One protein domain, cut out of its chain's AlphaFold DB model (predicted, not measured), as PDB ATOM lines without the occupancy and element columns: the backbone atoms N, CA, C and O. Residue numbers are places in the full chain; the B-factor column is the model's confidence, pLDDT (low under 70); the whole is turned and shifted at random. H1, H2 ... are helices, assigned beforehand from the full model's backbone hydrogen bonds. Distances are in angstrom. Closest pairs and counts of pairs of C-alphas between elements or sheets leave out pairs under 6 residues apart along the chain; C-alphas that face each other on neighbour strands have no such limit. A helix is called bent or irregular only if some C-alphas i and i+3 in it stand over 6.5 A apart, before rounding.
ATOM      1  N   ARG A   7      55.811   8.557 -14.579       84.88
ATOM      2  CA  ARG A   7      54.725   9.548 -14.653       84.88
ATOM      3  C   ARG A   7      54.584  10.163 -16.047       84.88
ATOM      4  O   ARG A   7      53.478  10.189 -16.577       84.88
ATOM      5  N   PHE A   8      55.693  10.586 -16.654       87.00
ATOM      6  CA  PHE A   8      55.702  11.162 -17.997       87.00
ATOM      7  C   PHE A   8      55.247  10.142 -19.046       87.00
ATOM      8  O   PHE A   8      54.384  10.443 -19.866       87.00
ATOM      9  N   ILE A   9      55.764   8.909 -18.977       84.94
ATOM     10  CA  ILE A   9      55.377   7.830 -19.900       84.94
ATOM     11  C   ILE A   9      53.890   7.497 -19.749       84.94
ATOM     12  O   ILE A   9      53.177   7.410 -20.747       84.94
ATOM     13  N   ALA A  10      53.403   7.350 -18.513       86.94
ATOM     14  CA  ALA A  10      51.989   7.097 -18.251       86.94
ATOM     15  C   ALA A  10      51.107   8.226 -18.805       86.94
ATOM     16  O   ALA A  10      50.116   7.955 -19.484       86.94
ATOM     17  N   GLY A  11      51.497   9.486 -18.589       86.94
ATOM     18  CA  GLY A  11      50.776  10.632 -19.133       86.94
ATOM     19  C   GLY A  11      50.778  10.661 -20.665       86.94
ATOM     20  O   GLY A  11      49.735  10.887 -21.278       86.94
ATOM     21  N   LEU A  12      51.907  10.333 -21.299       86.12
ATOM     22  CA  LEU A  12      52.020  10.250 -22.756       86.12
ATOM     23  C   LEU A  12      51.119   9.148 -23.340       86.12
ATOM     24  O   LEU A  12      50.427   9.378 -24.333       86.12
ATOM     25  N   ILE A  13      51.086   7.969 -22.708       84.88
ATOM     26  CA  ILE A  13      50.205   6.861 -23.108       84.88
ATOM     27  C   ILE A  13      48.741   7.291 -23.006       84.88
ATOM     28  O   ILE A  13      47.980   7.075 -23.951       84.88
ATOM     29  N   LEU A  14      48.348   7.927 -21.899       86.19
ATOM     30  CA  LEU A  14      46.985   8.429 -21.706       86.19
ATOM     31  C   LEU A  14      46.596   9.439 -22.791       86.19
ATOM     32  O   LEU A  14      45.526   9.306 -23.385       86.19
ATOM     33  N   LEU A  15      47.475  10.394 -23.111       88.44
ATOM     34  CA  LEU A  15      47.232  11.406 -24.144       88.44
ATOM     35  C   LEU A  15      47.021  10.781 -25.530       88.44
ATOM     36  O   LEU A  15      46.075  11.149 -26.232       88.44
ATOM     37  N   VAL A  16      47.880   9.831 -25.911       86.56
ATOM     38  CA  VAL A  16      47.842   9.189 -27.236       86.56
ATOM     39  C   VAL A  16      46.659   8.224 -27.365       86.56
ATOM     40  O   VAL A  16      46.024   8.174 -28.419       86.56
ATOM     41  N   THR A  17      46.341   7.469 -26.312       85.00
ATOM     42  CA  THR A  17      45.262   6.462 -26.333       85.00
ATOM     43  C   THR A  17      43.870   7.057 -26.137       85.00
ATOM     44  O   THR A  17      42.899   6.452 -26.585       85.00
ATOM     45  N   ASN A  18      43.745   8.253 -25.554       88.19
ATOM     46  CA  ASN A  18      42.450   8.906 -25.342       88.19
ATOM     47  C   ASN A  18      41.636   9.025 -26.645       88.19
ATOM     48  O   ASN A  18      40.482   8.612 -26.686       88.19
ATOM     49  N   GLN A  19      42.240   9.535 -27.724       84.12
ATOM     50  CA  GLN A  19      41.538   9.775 -28.990       84.12
ATOM     51  C   GLN A  19      40.945   8.489 -29.599       84.12
ATOM     52  O   GLN A  19      39.742   8.471 -29.876       84.12
ATOM     53  N   PRO A  20      41.716   7.394 -29.788       86.69
ATOM     54  CA  PRO A  20      41.157   6.147 -30.301       86.69
ATOM     55  C   PRO A  20      40.162   5.496 -29.333       86.69
ATOM     56  O   PRO A  20      39.191   4.909 -29.801       86.69
ATOM     57  N   VAL A  21      40.347   5.620 -28.013       86.69
ATOM     58  CA  VAL A  21      39.382   5.099 -27.028       86.69
ATOM     59  C   VAL A  21      38.056   5.855 -27.099       86.69
ATOM     60  O   VAL A  21      37.003   5.225 -27.151       86.69
ATOM     61  N   GLY A  22      38.092   7.186 -27.161       88.00
ATOM     62  CA  GLY A  22      36.896   8.021 -27.216       88.00
ATOM     63  C   GLY A  22      36.105   7.813 -28.505       88.00
ATOM     64  O   GLY A  22      34.958   7.360 -28.473       88.00
ATOM     65  N   TRP A  23      36.721   8.106 -29.654       85.44
ATOM     66  CA  TRP A  23      36.056   7.984 -30.954       85.44
ATOM     67  C   TRP A  23      35.744   6.533 -31.310       85.44
ATOM     68  O   TRP A  23      34.632   6.228 -31.747       85.44
ATOM     69  N   GLY A  24      36.698   5.626 -31.084       87.44
ATOM     70  CA  GLY A  24      36.503   4.199 -31.322       87.44
ATOM     71  C   GLY A  24      35.403   3.626 -30.436       87.44
ATOM     72  O   GLY A  24      34.551   2.892 -30.933       87.44
ATOM     73  N   GLY A  25      35.356   4.021 -29.162       87.69
ATOM     74  CA  GLY A  25      34.302   3.646 -28.225       87.69
ATOM     75  C   GLY A  25      32.920   4.095 -28.694       87.69
ATOM     76  O   GLY A  25      32.033   3.256 -28.849       87.69
ATOM     77  N   ILE A  26      32.740   5.386 -28.993       88.75
ATOM     78  CA  ILE A  26      31.453   5.907 -29.483       88.75
ATOM     79  C   ILE A  26      31.006   5.192 -30.756       88.75
ATOM     80  O   ILE A  26      29.866   4.734 -30.818       88.75
ATOM     81  N   ILE A  27      31.883   5.056 -31.755       90.50
ATOM     82  CA  ILE A  27      31.520   4.445 -33.041       90.50
ATOM     83  C   ILE A  27      31.148   2.973 -32.841       90.50
ATOM     84  O   ILE A  27      30.123   2.512 -33.349       90.50
ATOM     85  N   TYR A  28      31.950   2.240 -32.068       89.12
ATOM     86  CA  TYR A  28      31.729   0.826 -31.790       89.12
ATOM     87  C   TYR A  28      30.407   0.581 -31.057       89.12
ATOM     88  O   TYR A  28      29.611  -0.278 -31.451       89.12
ATOM     89  N   PHE A  29      30.137   1.359 -30.011       91.81
ATOM     90  CA  PHE A  29      28.926   1.206 -29.219       91.81
ATOM     91  C   PHE A  29      27.680   1.751 -29.925       91.81
ATOM     92  O   PHE A  29      26.614   1.146 -29.806       91.81
ATOM     93  N   ALA A  30      27.799   2.803 -30.738       88.94
ATOM     94  CA  ALA A  30      26.723   3.247 -31.622       88.94
ATOM     95  C   ALA A  30      26.371   2.168 -32.662       88.94
ATOM     96  O   ALA A  30      25.192   1.880 -32.892       88.94
ATOM     97  N   TYR A  31      27.379   1.504 -33.237       91.12
ATOM     98  CA  TYR A  31      27.170   0.366 -34.131       91.12
ATOM     99  C   TYR A  31      26.463  -0.800 -33.420       91.12
ATOM    100  O   TYR A  31      25.500  -1.356 -33.955       91.12
ATOM    101  N   LEU A  32      26.878  -1.143 -32.195       88.19
ATOM    102  CA  LEU A  32      26.209  -2.169 -31.385       88.19
ATOM    103  C   LEU A  32      24.768  -1.792 -31.030       88.19
ATOM    104  O   LEU A  32      23.887  -2.650 -31.104       88.19
ATOM    105  N   ALA A  33      24.508  -0.526 -30.697       91.62
ATOM    106  CA  ALA A  33      23.162  -0.025 -30.438       91.62
ATOM    107  C   ALA A  33      22.263  -0.212 -31.666       91.62
ATOM    108  O   ALA A  33      21.178  -0.783 -31.551       91.62
ATOM    109  N   LYS A  34      22.753   0.175 -32.852       92.31
ATOM    110  CA  LYS A  34      22.040  -0.013 -34.123       92.31
ATOM    111  C   LYS A  34      21.796  -1.491 -34.433       92.31
ATOM    112  O   LYS A  34      20.709  -1.850 -34.866       92.31
ATOM    113  N   LYS A  35      22.789  -2.356 -34.200       92.06
ATOM    114  CA  LYS A  35      22.705  -3.790 -34.517       92.06
ATOM    115  C   LYS A  35      21.774  -4.566 -33.582       92.06
ATOM    116  O   LYS A  35      21.133  -5.517 -34.012       92.06
ATOM    117  N   THR A  36      21.750  -4.217 -32.300       92.75
ATOM    118  CA  THR A  36      20.996  -4.963 -31.278       92.75
ATOM    119  C   THR A  36      19.648  -4.333 -30.936       92.75
ATOM    120  O   THR A  36      18.856  -4.958 -30.236       92.75
ATOM    121  N   GLY A  37      19.412  -3.086 -31.356       92.25
ATOM    122  CA  GLY A  37      18.255  -2.281 -30.959       92.25
ATOM    123  C   GLY A  37      18.291  -1.807 -29.501       92.25
ATOM    124  O   GLY A  37      17.365  -1.132 -29.049       92.25
ATOM    125  N   LYS A  38      19.338  -2.139 -28.730       89.31
ATOM    126  CA  LYS A  38      19.387  -1.845 -27.293       89.31
ATOM    127  C   LYS A  38      20.019  -0.479 -27.036       89.31
ATOM    128  O   LYS A  38      21.218  -0.282 -27.229       89.31
ATOM    129  N   LYS A  39      19.212   0.455 -26.526       89.94
ATOM    130  CA  LYS A  39      19.624   1.845 -26.259       89.94
ATOM    131  C   LYS A  39      20.738   1.976 -25.214       89.94
ATOM    132  O   LYS A  39      21.490   2.941 -25.267       89.94
ATOM    133  N   TYR A  40      20.900   1.005 -24.308       91.69
ATOM    134  CA  TYR A  40      21.949   1.070 -23.282       91.69
ATOM    135  C   TYR A  40      23.364   1.099 -23.876       91.69
ATOM    136  O   TYR A  40      24.266   1.650 -23.255       91.69
ATOM    137  N   TYR A  41      23.577   0.557 -25.081       84.88
ATOM    138  CA  TYR A  41      24.885   0.639 -25.732       84.88
ATOM    139  C   TYR A  41      25.273   2.088 -26.034       84.88
ATOM    140  O   TYR A  41      26.442   2.424 -25.905       84.88
ATOM    141  N   ILE A  42      24.312   2.968 -26.336       89.19
ATOM    142  CA  ILE A  42      24.583   4.402 -26.509       89.19
ATOM    143  C   ILE A  42      25.118   4.990 -25.202       89.19
ATOM    144  O   ILE A  42      26.156   5.642 -25.219       89.19
ATOM    145  N   ALA A  43      24.475   4.686 -24.069       90.06
ATOM    146  CA  ALA A  43      24.924   5.154 -22.758       90.06
ATOM    147  C   ALA A  43      26.342   4.660 -22.418       90.06
ATOM    148  O   ALA A  43      27.160   5.440 -21.934       90.06
ATOM    149  N   ILE A  44      26.666   3.399 -22.735       90.62
ATOM    150  CA  ILE A  44      28.026   2.861 -22.562       90.62
ATOM    151  C   ILE A  44      29.023   3.602 -23.463       90.62
ATOM    152  O   ILE A  44      30.085   4.001 -22.993       90.62
ATOM    153  N   GLY A  45      28.686   3.832 -24.734       88.62
ATOM    154  CA  GLY A  45      29.532   4.590 -25.659       88.62
ATOM    155  C   GLY A  45      29.810   6.011 -25.170       88.62
ATOM    156  O   GLY A  45      30.960   6.448 -25.166       88.62
ATOM    157  N   THR A  46      28.779   6.705 -24.682       90.81
ATOM    158  CA  THR A  46      28.910   8.034 -24.072       90.81
ATOM    159  C   THR A  46      29.784   8.000 -22.819       90.81
ATOM    160  O   THR A  46      30.642   8.865 -22.662       90.81
ATOM    161  N   ALA A  47      29.626   6.995 -21.953       91.50
ATOM    162  CA  ALA A  47      30.465   6.839 -20.766       91.50
ATOM    163  C   ALA A  47      31.940   6.603 -21.132       91.50
ATOM    164  O   ALA A  47      32.824   7.222 -20.545       91.50
ATOM    165  N   VAL A  48      32.219   5.769 -22.139       91.44
ATOM    166  CA  VAL A  48      33.586   5.537 -22.638       91.44
ATOM    167  C   VAL A  48      34.203   6.823 -23.186       91.44
ATOM    168  O   VAL A  48      35.363   7.116 -22.903       91.44
ATOM    169  N   TYR A  49      33.425   7.622 -23.914       90.06
ATOM    170  CA  TYR A  49      33.877   8.929 -24.381       90.06
ATOM    171  C   TYR A  49      34.150   9.891 -23.226       90.06
ATOM    172  O   TYR A  49      35.192  10.532 -23.196       90.06
ATOM    173  N   ALA A  50      33.279   9.952 -22.218       91.00
ATOM    174  CA  ALA A  50      33.526  10.763 -21.026       91.00
ATOM    175  C   ALA A  50      34.816  10.338 -20.297       91.00
ATOM    176  O   ALA A  50      35.610  11.185 -19.888       91.00
ATOM    177  N   ILE A  51      35.084   9.031 -20.199       90.56
ATOM    178  CA  ILE A  51      36.331   8.511 -19.620       90.56
ATOM    179  C   ILE A  51      37.550   8.941 -20.448       90.56
ATOM    180  O   ILE A  51      38.583   9.275 -19.865       90.56
ATOM    181  N   SER A  52      37.452   9.005 -21.782       90.62
ATOM    182  CA  SER A  52      38.579   9.455 -22.609       90.62
ATOM    183  C   SER A  52      38.948  10.921 -22.355       90.62
ATOM    184  O   SER A  52      40.131  11.261 -22.377       90.62
ATOM    185  N   TRP A  53      37.979  11.779 -22.018       89.94
ATOM    186  CA  TRP A  53      38.264  13.140 -21.539       89.94
ATOM    187  C   TRP A  53      39.012  13.138 -20.203       89.94
ATOM    188  O   TRP A  53      39.955  13.909 -20.026       89.94
ATOM    189  N   GLY A  54      38.655  12.229 -19.293       92.19
ATOM    190  CA  GLY A  54      39.406  12.008 -18.056       92.19
ATOM    191  C   GLY A  54      40.856  11.602 -18.331       92.19
ATOM    192  O   GLY A  54      41.778  12.181 -17.763       92.19
ATOM    193  N   MET A  55      41.075  10.674 -19.267       90.38
ATOM    194  CA  MET A  55      42.418  10.274 -19.707       90.38
ATOM    195  C   MET A  55      43.199  11.448 -20.308       90.38
ATOM    196  O   MET A  55      44.388  11.583 -20.035       90.38
ATOM    197  N   LEU A  56      42.548  12.315 -21.091       89.19
ATOM    198  CA  LEU A  56      43.177  13.517 -21.638       89.19
ATOM    199  C   LEU A  56      43.634  14.465 -20.518       89.19
ATOM    200  O   LEU A  56      44.782  14.908 -20.531       89.19
ATOM    201  N   ALA A  57      42.764  14.743 -19.542       91.19
ATOM    202  CA  ALA A  57      43.069  15.630 -18.420       91.19
ATOM    203  C   ALA A  57      44.188  15.071 -17.524       91.19
ATOM    204  O   ALA A  57      45.154  15.774 -17.227       91.19
ATOM    205  N   LEU A  58      44.107  13.789 -17.152       90.25
ATOM    206  CA  LEU A  58      45.148  13.094 -16.385       90.25
ATOM    207  C   LEU A  58      46.465  13.004 -17.159       90.25
ATOM    208  O   LEU A  58      47.535  13.205 -16.590       90.25
ATOM    209  N   GLY A  59      46.397  12.737 -18.462       88.88
ATOM    210  CA  GLY A  59      47.565  12.690 -19.328       88.88
ATOM    211  C   GLY A  59      48.279  14.037 -19.410       88.88
ATOM    212  O   GLY A  59      49.504  14.092 -19.298       88.88
ATOM    213  N   PHE A  60      47.514  15.125 -19.523       89.75
ATOM    214  CA  PHE A  60      48.041  16.487 -19.481       89.75
ATOM    215  C   PHE A  60      48.664  16.816 -18.119       89.75
ATOM    216  O   PHE A  60      49.779  17.328 -18.071       89.75
ATOM    217  N   TYR A  61      47.989  16.468 -17.022       91.94
ATOM    218  CA  TYR A  61      48.501  16.693 -15.669       91.94
ATOM    219  C   TYR A  61      49.827  15.961 -15.410       91.94
ATOM    220  O   TYR A  61      50.733  16.516 -14.795       91.94
ATOM    221  N   LEU A  62      49.962  14.723 -15.897       89.56
ATOM    222  CA  LEU A  62      51.138  13.887 -15.649       89.56
ATOM    223  C   LEU A  62      52.326  14.181 -16.573       89.56
ATOM    224  O   LEU A  62      53.468  14.084 -16.127       89.56
ATOM    225  N   ALA A  63      52.080  14.478 -17.852       87.44
ATOM    226  CA  ALA A  63      53.143  14.666 -18.844       87.44
ATOM    227  C   ALA A  63      53.457  16.143 -19.142       87.44
ATOM    228  O   ALA A  63      54.449  16.435 -19.813       87.44
ATOM    229  N   GLY A  64      52.621  17.067 -18.663       88.12
ATOM    230  CA  GLY A  64      52.808  18.501 -18.837       88.12
ATOM    231  C   GLY A  64      52.735  18.980 -20.299       88.12
ATOM    232  O   GLY A  64      52.356  18.232 -21.211       88.12
ATOM    233  N   PRO A  65      53.110  20.249 -20.549       87.19
ATOM    234  CA  PRO A  65      53.063  20.861 -21.881       87.19
ATOM    235  C   PRO A  65      53.956  20.145 -22.907       87.19
ATOM    236  O   PRO A  65      53.586  19.986 -24.074       87.19
ATOM    237  N   GLU A  66      55.115  19.662 -22.461       86.00
ATOM    238  CA  GLU A  66      56.084  18.926 -23.278       86.00
ATOM    239  C   GLU A  66      55.490  17.605 -23.772       86.00
ATOM    240  O   GLU A  66      55.517  17.324 -24.977       86.00
ATOM    241  N   GLY A  67      54.859  16.846 -22.871       83.12
ATOM    242  CA  GLY A  67      54.156  15.611 -23.200       83.12
ATOM    243  C   GLY A  67      53.008  15.824 -24.179       83.12
ATOM    244  O   GLY A  67      52.829  15.021 -25.094       83.12
ATOM    245  N   MET A  68      52.275  16.935 -24.069       83.62
ATOM    246  CA  MET A  68      51.214  17.273 -25.022       83.62
ATOM    247  C   MET A  68      51.761  17.607 -26.414       83.62
ATOM    248  O   MET A  68      51.204  17.156 -27.419       83.62
ATOM    249  N   SER A  69      52.878  18.334 -26.497       86.50
ATOM    250  CA  SER A  69      53.539  18.617 -27.777       86.50
ATOM    251  C   SER A  69      54.037  17.332 -28.457       86.50
ATOM    252  O   SER A  69      53.849  17.147 -29.666       86.50
ATOM    253  N   LEU A  70      54.594  16.407 -27.669       84.75
ATOM    254  CA  LEU A  70      55.090  15.120 -28.141       84.75
ATOM    255  C   LEU A  70      53.939  14.203 -28.557       84.75
ATOM    256  O   LEU A  70      53.981  13.641 -29.652       84.75
ATOM    257  N   ALA A  71      52.885  14.106 -27.745       83.00
ATOM    258  CA  ALA A  71      51.676  13.359 -28.074       83.00
ATOM    259  C   ALA A  71      51.047  13.878 -29.369       83.00
ATOM    260  O   ALA A  71      50.733  13.083 -30.249       83.00
ATOM    261  N   LYS A  72      50.951  15.201 -29.557       81.81
ATOM    262  CA  LYS A  72      50.435  15.795 -30.800       81.81
ATOM    263  C   LYS A  72      51.281  15.404 -32.013       81.81
ATOM    264  O   LYS A  72      50.724  15.029 -33.044       81.81
ATOM    265  N   ARG A  73      52.616  15.434 -31.900       84.25
ATOM    266  CA  ARG A  73      53.526  14.983 -32.971       84.25
ATOM    267  C   ARG A  73      53.383  13.486 -33.253       84.25
ATOM    268  O   ARG A  73      53.344  13.093 -34.417       84.25
ATOM    269  N   LEU A  74      53.273  12.657 -32.216       80.62
ATOM    270  CA  LEU A  74      53.081  11.209 -32.346       80.62
ATOM    271  C   LEU A  74      51.731  10.879 -32.984       80.62
ATOM    272  O   LEU A  74      51.686  10.101 -33.932       80.62
ATOM    273  N   SER A  75      50.649  11.508 -32.537       76.56
ATOM    274  CA  SER A  75      49.318  11.341 -33.117       76.56
ATOM    275  C   SER A  75      49.251  11.856 -34.555       76.56
ATOM    276  O   SER A  75      48.635  11.206 -35.388       76.56
ATOM    277  N   ALA A  76      49.927  12.954 -34.901       77.69
ATOM    278  CA  ALA A  76      49.995  13.418 -36.288       77.69
ATOM    279  C   ALA A  76      50.799  12.458 -37.185       77.69
ATOM    280  O   ALA A  76      50.414  12.192 -38.320       77.69
ATOM    281  N   LYS A  77      51.903  11.901 -36.671       77.88
ATOM    282  CA  LYS A  77      52.805  11.021 -37.431       77.88
ATOM    283  C   LYS A  77      52.297   9.579 -37.549       77.88
ATOM    284  O   LYS A  77      52.521   8.928 -38.567       77.88
ATOM    285  N   TYR A  78      51.637   9.068 -36.512       73.19
ATOM    286  CA  TYR A  78      51.215   7.668 -36.395       73.19
ATOM    287  C   TYR A  78      49.703   7.484 -36.264       73.19
ATOM    288  O   TYR A  78      49.246   6.344 -36.300       73.19
ATOM    289  N   GLY A  79      48.908   8.551 -36.161       64.19
ATOM    290  CA  GLY A  79      47.451   8.456 -36.006       64.19
ATOM    291  C   GLY A  79      46.795   7.621 -37.104       64.19
ATOM    292  O   GLY A  79      45.985   6.746 -36.810       64.19
ATOM    293  N   TRP A  80      47.246   7.775 -38.353       58.06
ATOM    294  CA  TRP A  80      46.788   6.944 -39.473       58.06
ATOM    295  C   TRP A  80      47.246   5.480 -39.401       58.06
ATOM    296  O   TRP A  80      46.558   4.598 -39.908       58.06
ATOM    297  N   LYS A  81      48.384   5.197 -38.755       64.94
ATOM    298  CA  LYS A  81      48.914   3.833 -38.565       64.94
ATOM    299  C   LYS A  81      48.284   3.110 -37.373       64.94
ATOM    300  O   LYS A  81      48.281   1.885 -37.345       64.94
ATOM    301  N   LEU A  82      47.725   3.841 -36.410       61.31
ATOM    302  CA  LEU A  82      46.990   3.273 -35.274       61.31
ATOM    303  C   LEU A  82      45.544   2.897 -35.637       61.31
ATOM    304  O   LEU A  82      44.956   2.029 -34.998       61.31
ATOM    305  N   LEU A  83      45.002   3.489 -36.703       59.12
ATOM    306  CA  LEU A  83      43.692   3.178 -37.279       59.12
ATOM    307  C   LEU A  83      43.494   1.680 -37.603       59.12
ATOM    308  O   LEU A  83      42.516   1.109 -37.122       59.12
ATOM    309  N   PRO A  84      44.401   0.992 -38.330       61.47
ATOM    310  CA  PRO A  84      44.270  -0.446 -38.582       61.47
ATOM    311  C   PRO A  84      44.371  -1.300 -37.311       61.47
ATOM    312  O   PRO A  84      43.672  -2.303 -37.208       61.47
ATOM    313  N   VAL A  85      45.164  -0.900 -36.311       65.75
ATOM    314  CA  VAL A  85      45.244  -1.617 -35.021       65.75
ATOM    315  C   VAL A  85      43.933  -1.484 -34.245       65.75
ATOM    316  O   VAL A  85      43.413  -2.475 -33.733       65.75
ATOM    317  N   ALA A  86      43.352  -0.283 -34.214       62.78
ATOM    318  CA  ALA A  86      42.041  -0.049 -33.618       62.78
ATOM    319  C   ALA A  86      40.933  -0.827 -34.353       62.78
ATOM    320  O   ALA A  86      40.075  -1.430 -33.708       62.78
ATOM    321  N   LEU A  87      40.983  -0.884 -35.691       62.50
ATOM    322  CA  LEU A  87      40.061  -1.686 -36.501       62.50
ATOM    323  C   LEU A  87      40.204  -3.186 -36.221       62.50
ATOM    324  O   LEU A  87      39.192  -3.871 -36.074       62.50
ATOM    325  N   LEU A  88      41.430  -3.699 -36.087       73.75
ATOM    326  CA  LEU A  88      41.684  -5.099 -35.735       73.75
ATOM    327  C   LEU A  88      41.186  -5.434 -34.325       73.75
ATOM    328  O   LEU A  88      40.538  -6.463 -34.142       73.75
ATOM    329  N   ALA A  89      41.414  -4.559 -33.344       68.62
ATOM    330  CA  ALA A  89      40.892  -4.736 -31.989       68.62
ATOM    331  C   ALA A  89      39.353  -4.732 -31.969       68.62
ATOM    332  O   ALA A  89      38.737  -5.593 -31.337       68.62
ATOM    333  N   ALA A  90      38.721  -3.824 -32.719       65.06
ATOM    334  CA  ALA A  90      37.269  -3.785 -32.873       65.06
ATOM    335  C   ALA A  90      36.730  -5.046 -33.575       65.06
ATOM    336  O   ALA A  90      35.708  -5.594 -33.155       65.06
ATOM    337  N   ALA A  91      37.430  -5.546 -34.597       71.44
ATOM    338  CA  ALA A  91      37.084  -6.782 -35.298       71.44
ATOM    339  C   ALA A  91      37.230  -8.017 -34.392       71.44
ATOM    340  O   ALA A  91      36.360  -8.891 -34.398       71.44
ATOM    341  N   ALA A  92      38.274  -8.069 -33.564       76.00
ATOM    342  CA  ALA A  92      38.476  -9.123 -32.576       76.00
ATOM    343  C   ALA A  92      37.380  -9.095 -31.498       76.00
ATOM    344  O   ALA A  92      36.760 -10.124 -31.222       76.00
ATOM    345  N   ALA A  93      37.065  -7.916 -30.954       67.81
ATOM    346  CA  ALA A  93      35.962  -7.735 -30.013       67.81
ATOM    347  C   ALA A  93      34.617  -8.138 -30.641       67.81
ATOM    348  O   ALA A  93      33.824  -8.855 -30.028       67.81
ATOM    349  N   TYR A  94      34.376  -7.747 -31.896       73.88
ATOM    350  CA  TYR A  94      33.205  -8.161 -32.667       73.88
ATOM    351  C   TYR A  94      33.112  -9.684 -32.806       73.88
ATOM    352  O   TYR A  94      32.056 -10.270 -32.543       73.88
ATOM    353  N   TYR A  95      34.209 -10.331 -33.198       79.88
ATOM    354  CA  TYR A  95      34.268 -11.782 -33.338       79.88
ATOM    355  C   TYR A  95      33.972 -12.475 -32.002       79.88
ATOM    356  O   TYR A  95      33.165 -13.408 -31.947       79.88
ATOM    357  N   PHE A  96      34.545 -11.970 -30.911       73.69
ATOM    358  CA  PHE A  96      34.366 -12.527 -29.574       73.69
ATOM    359  C   PHE A  96      32.914 -12.417 -29.076       73.69
ATOM    360  O   PHE A  96      32.347 -13.399 -28.589       73.69
ATOM    361  N   ILE A  97      32.265 -11.262 -29.269       71.56
ATOM    362  CA  ILE A  97      30.847 -11.067 -28.911       71.56
ATOM    363  C   ILE A  97      29.939 -11.956 -29.767       71.56
ATOM    364  O   ILE A  97      29.032 -12.605 -29.237       71.56
ATOM    365  N   ARG A  98      30.189 -12.042 -31.081       72.06
ATOM    366  CA  ARG A  98      29.407 -12.907 -31.978       72.06
ATOM    367  C   ARG A  98      29.510 -14.377 -31.572       72.06
ATOM    368  O   ARG A  98      28.514 -15.097 -31.644       72.06
ATOM    369  N   ARG A  99      30.691 -14.816 -31.125       71.94
ATOM    370  CA  ARG A  99      30.907 -16.181 -30.634       71.94
ATOM    371  C   ARG A  99      30.099 -16.463 -29.363       71.94
ATOM    372  O   ARG A  99      29.466 -17.513 -29.294       71.94
ATOM    373  N   ARG A 100      30.039 -15.521 -28.410       60.41
ATOM    374  CA  ARG A 100      29.192 -15.667 -27.207       60.41
ATOM    375  C   ARG A 100      27.695 -15.709 -27.527       60.41
ATOM    376  O   ARG A 100      26.977 -16.490 -26.915       60.41
ATOM    377  N   GLY A 101      27.231 -14.918 -28.499       58.69
ATOM    378  CA  GLY A 101      25.822 -14.914 -28.913       58.69
ATOM    379  C   GLY A 101      25.335 -16.286 -29.392       58.69
ATOM    380  O   GLY A 101      24.323 -16.781 -28.904       58.69
ATOM    381  N   LYS A 102      26.110 -16.950 -30.262       60.16
ATOM    382  CA  LYS A 102      25.774 -18.291 -30.779       60.16
ATOM    383  C   LYS A 102      25.745 -19.381 -29.699       60.16
ATOM    384  O   LYS A 102      25.001 -20.346 -29.820       60.16
ATOM    385  N   GLN A 103      26.558 -19.249 -28.651       58.84
ATOM    386  CA  GLN A 103      26.637 -20.255 -27.589       58.84
ATOM    387  C   GLN A 103      25.401 -20.234 -26.672       58.84
ATOM    388  O   GLN A 103      24.964 -21.286 -26.211       58.84
ATOM    389  N   ASN A 104      24.810 -19.057 -26.452       55.88
ATOM    390  CA  ASN A 104      23.573 -18.915 -25.679       55.88
ATOM    391  C   ASN A 104      22.341 -19.393 -26.463       55.88
ATOM    392  O   ASN A 104      21.445 -19.994 -25.878       55.88
ATOM    393  N   GLU A 105      22.327 -19.193 -27.783       56.09
ATOM    394  CA  GLU A 105      21.255 -19.657 -28.674       56.09
ATOM    395  C   GLU A 105      21.183 -21.193 -28.741       56.09
ATOM    396  O   GLU A 105      20.103 -21.774 -28.681       56.09
ATOM    397  N   ASN A 106      22.337 -21.871 -28.785       57.78
ATOM    398  CA  ASN A 106      22.386 -23.336 -28.760       57.78
ATOM    399  C   ASN A 106      21.984 -23.928 -27.402       57.78
ATOM    400  O   ASN A 106      21.392 -25.002 -27.378       57.78
ATOM    401  N   LYS A 107      22.257 -23.242 -26.283       55.56
ATOM    402  CA  LYS A 107      21.800 -23.695 -24.958       55.56
ATOM    403  C   LYS A 107      20.280 -23.610 -24.802       55.56
ATOM    404  O   LYS A 107      19.706 -24.493 -24.187       55.56
ATOM    405  N   GLN A 108      19.628 -22.595 -25.374       56.62
ATOM    406  CA  GLN A 108      18.164 -22.467 -25.322       56.62
ATOM    407  C   GLN A 108      17.416 -23.469 -26.208       56.62
ATOM    408  O   GLN A 108      16.249 -23.718 -25.959       56.62
ATOM    409  N   LYS A 109      18.062 -24.050 -27.226       57.31
ATOM    410  CA  LYS A 109      17.467 -25.111 -28.062       57.31
ATOM    411  C   LYS A 109      17.603 -26.520 -27.467       57.31
ATOM    412  O   LYS A 109      17.128 -27.470 -28.077       57.31
ATOM    413  N   GLN A 110      18.304 -26.661 -26.341       55.41
ATOM    414  CA  GLN A 110      18.542 -27.934 -25.648       55.41
ATOM    415  C   GLN A 110      17.787 -28.044 -24.311       55.41
ATOM    416  O   GLN A 110      17.984 -29.022 -23.593       55.41
TER     417      GLN A 110
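This is residues 7 to 110 of the 111 residues of an uncharacterized protein of Elusimicrobia bacterium RIFOXYA12_FULL_49_49 (UniProt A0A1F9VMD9). A helical hairpin, H1b and H2a side by side, is joined by H2b, a long arm of H2 that is kinked near residue 80: its residues 67 to 75 pack on H1a, and after the kink it runs past H1b, packing on it with residues 83 to 90. The last part of H2b makes an arm, and residues 95 to 110 stick out. The printed part has 104 residues and two named helices, H1 then H2, both bent; the class is all helix. It is loose, with a radius of gyration of the C-alphas of 17.0 A, and spans 60 by 25 by 22 A.

H1, residues 7 to 36, was assigned as one helix by its hydrogen bonds but is bent: C-alphas 16 and 19 are 6.6 A apart. Its arms are H1a, residues 7 to 16, from C-alpha 7 at (54.725, 9.548, -14.653), and H1b, residues 19 to 36, 25.4 A long. H2, residues 40 to 108, likewise assigned as one helix, is bent, with C-alphas 62 and 65 9.5 A apart. H2a, residues 40 to 62, is 32.8 A long; H2b, residues 65 to 108, is 55.7 A long and ends at C-alpha 108 (18.164, -22.467, -25.322). H2b is irregular, with C-alphas 77 and 80 7.5 A apart, and has a kink of 74 degrees near residue 80.

H1b and H2a touch as a hairpin, opposite ways at a shallow tilt of 5 degrees; their closest C-alphas, Gly 22 and Tyr 49, are 4.2 A apart. With residues 83 to 90 alone, H2b touches H1b, the closest C-alphas being Pro 20 and Ala 86, 7.1 A. Every O i to N i+4 pair is within hydrogen-bond range in H1a, H1b and H2a; in H2b 36 of 40 are.

C-alphas 66 and 110, the farthest apart, are 60.1 A apart. The printed part has no cut, and the H1 to H2 link is tight. The pLDDT is under 70 at residues 79 to 87, 89 to 90, 93 and 100 to 110.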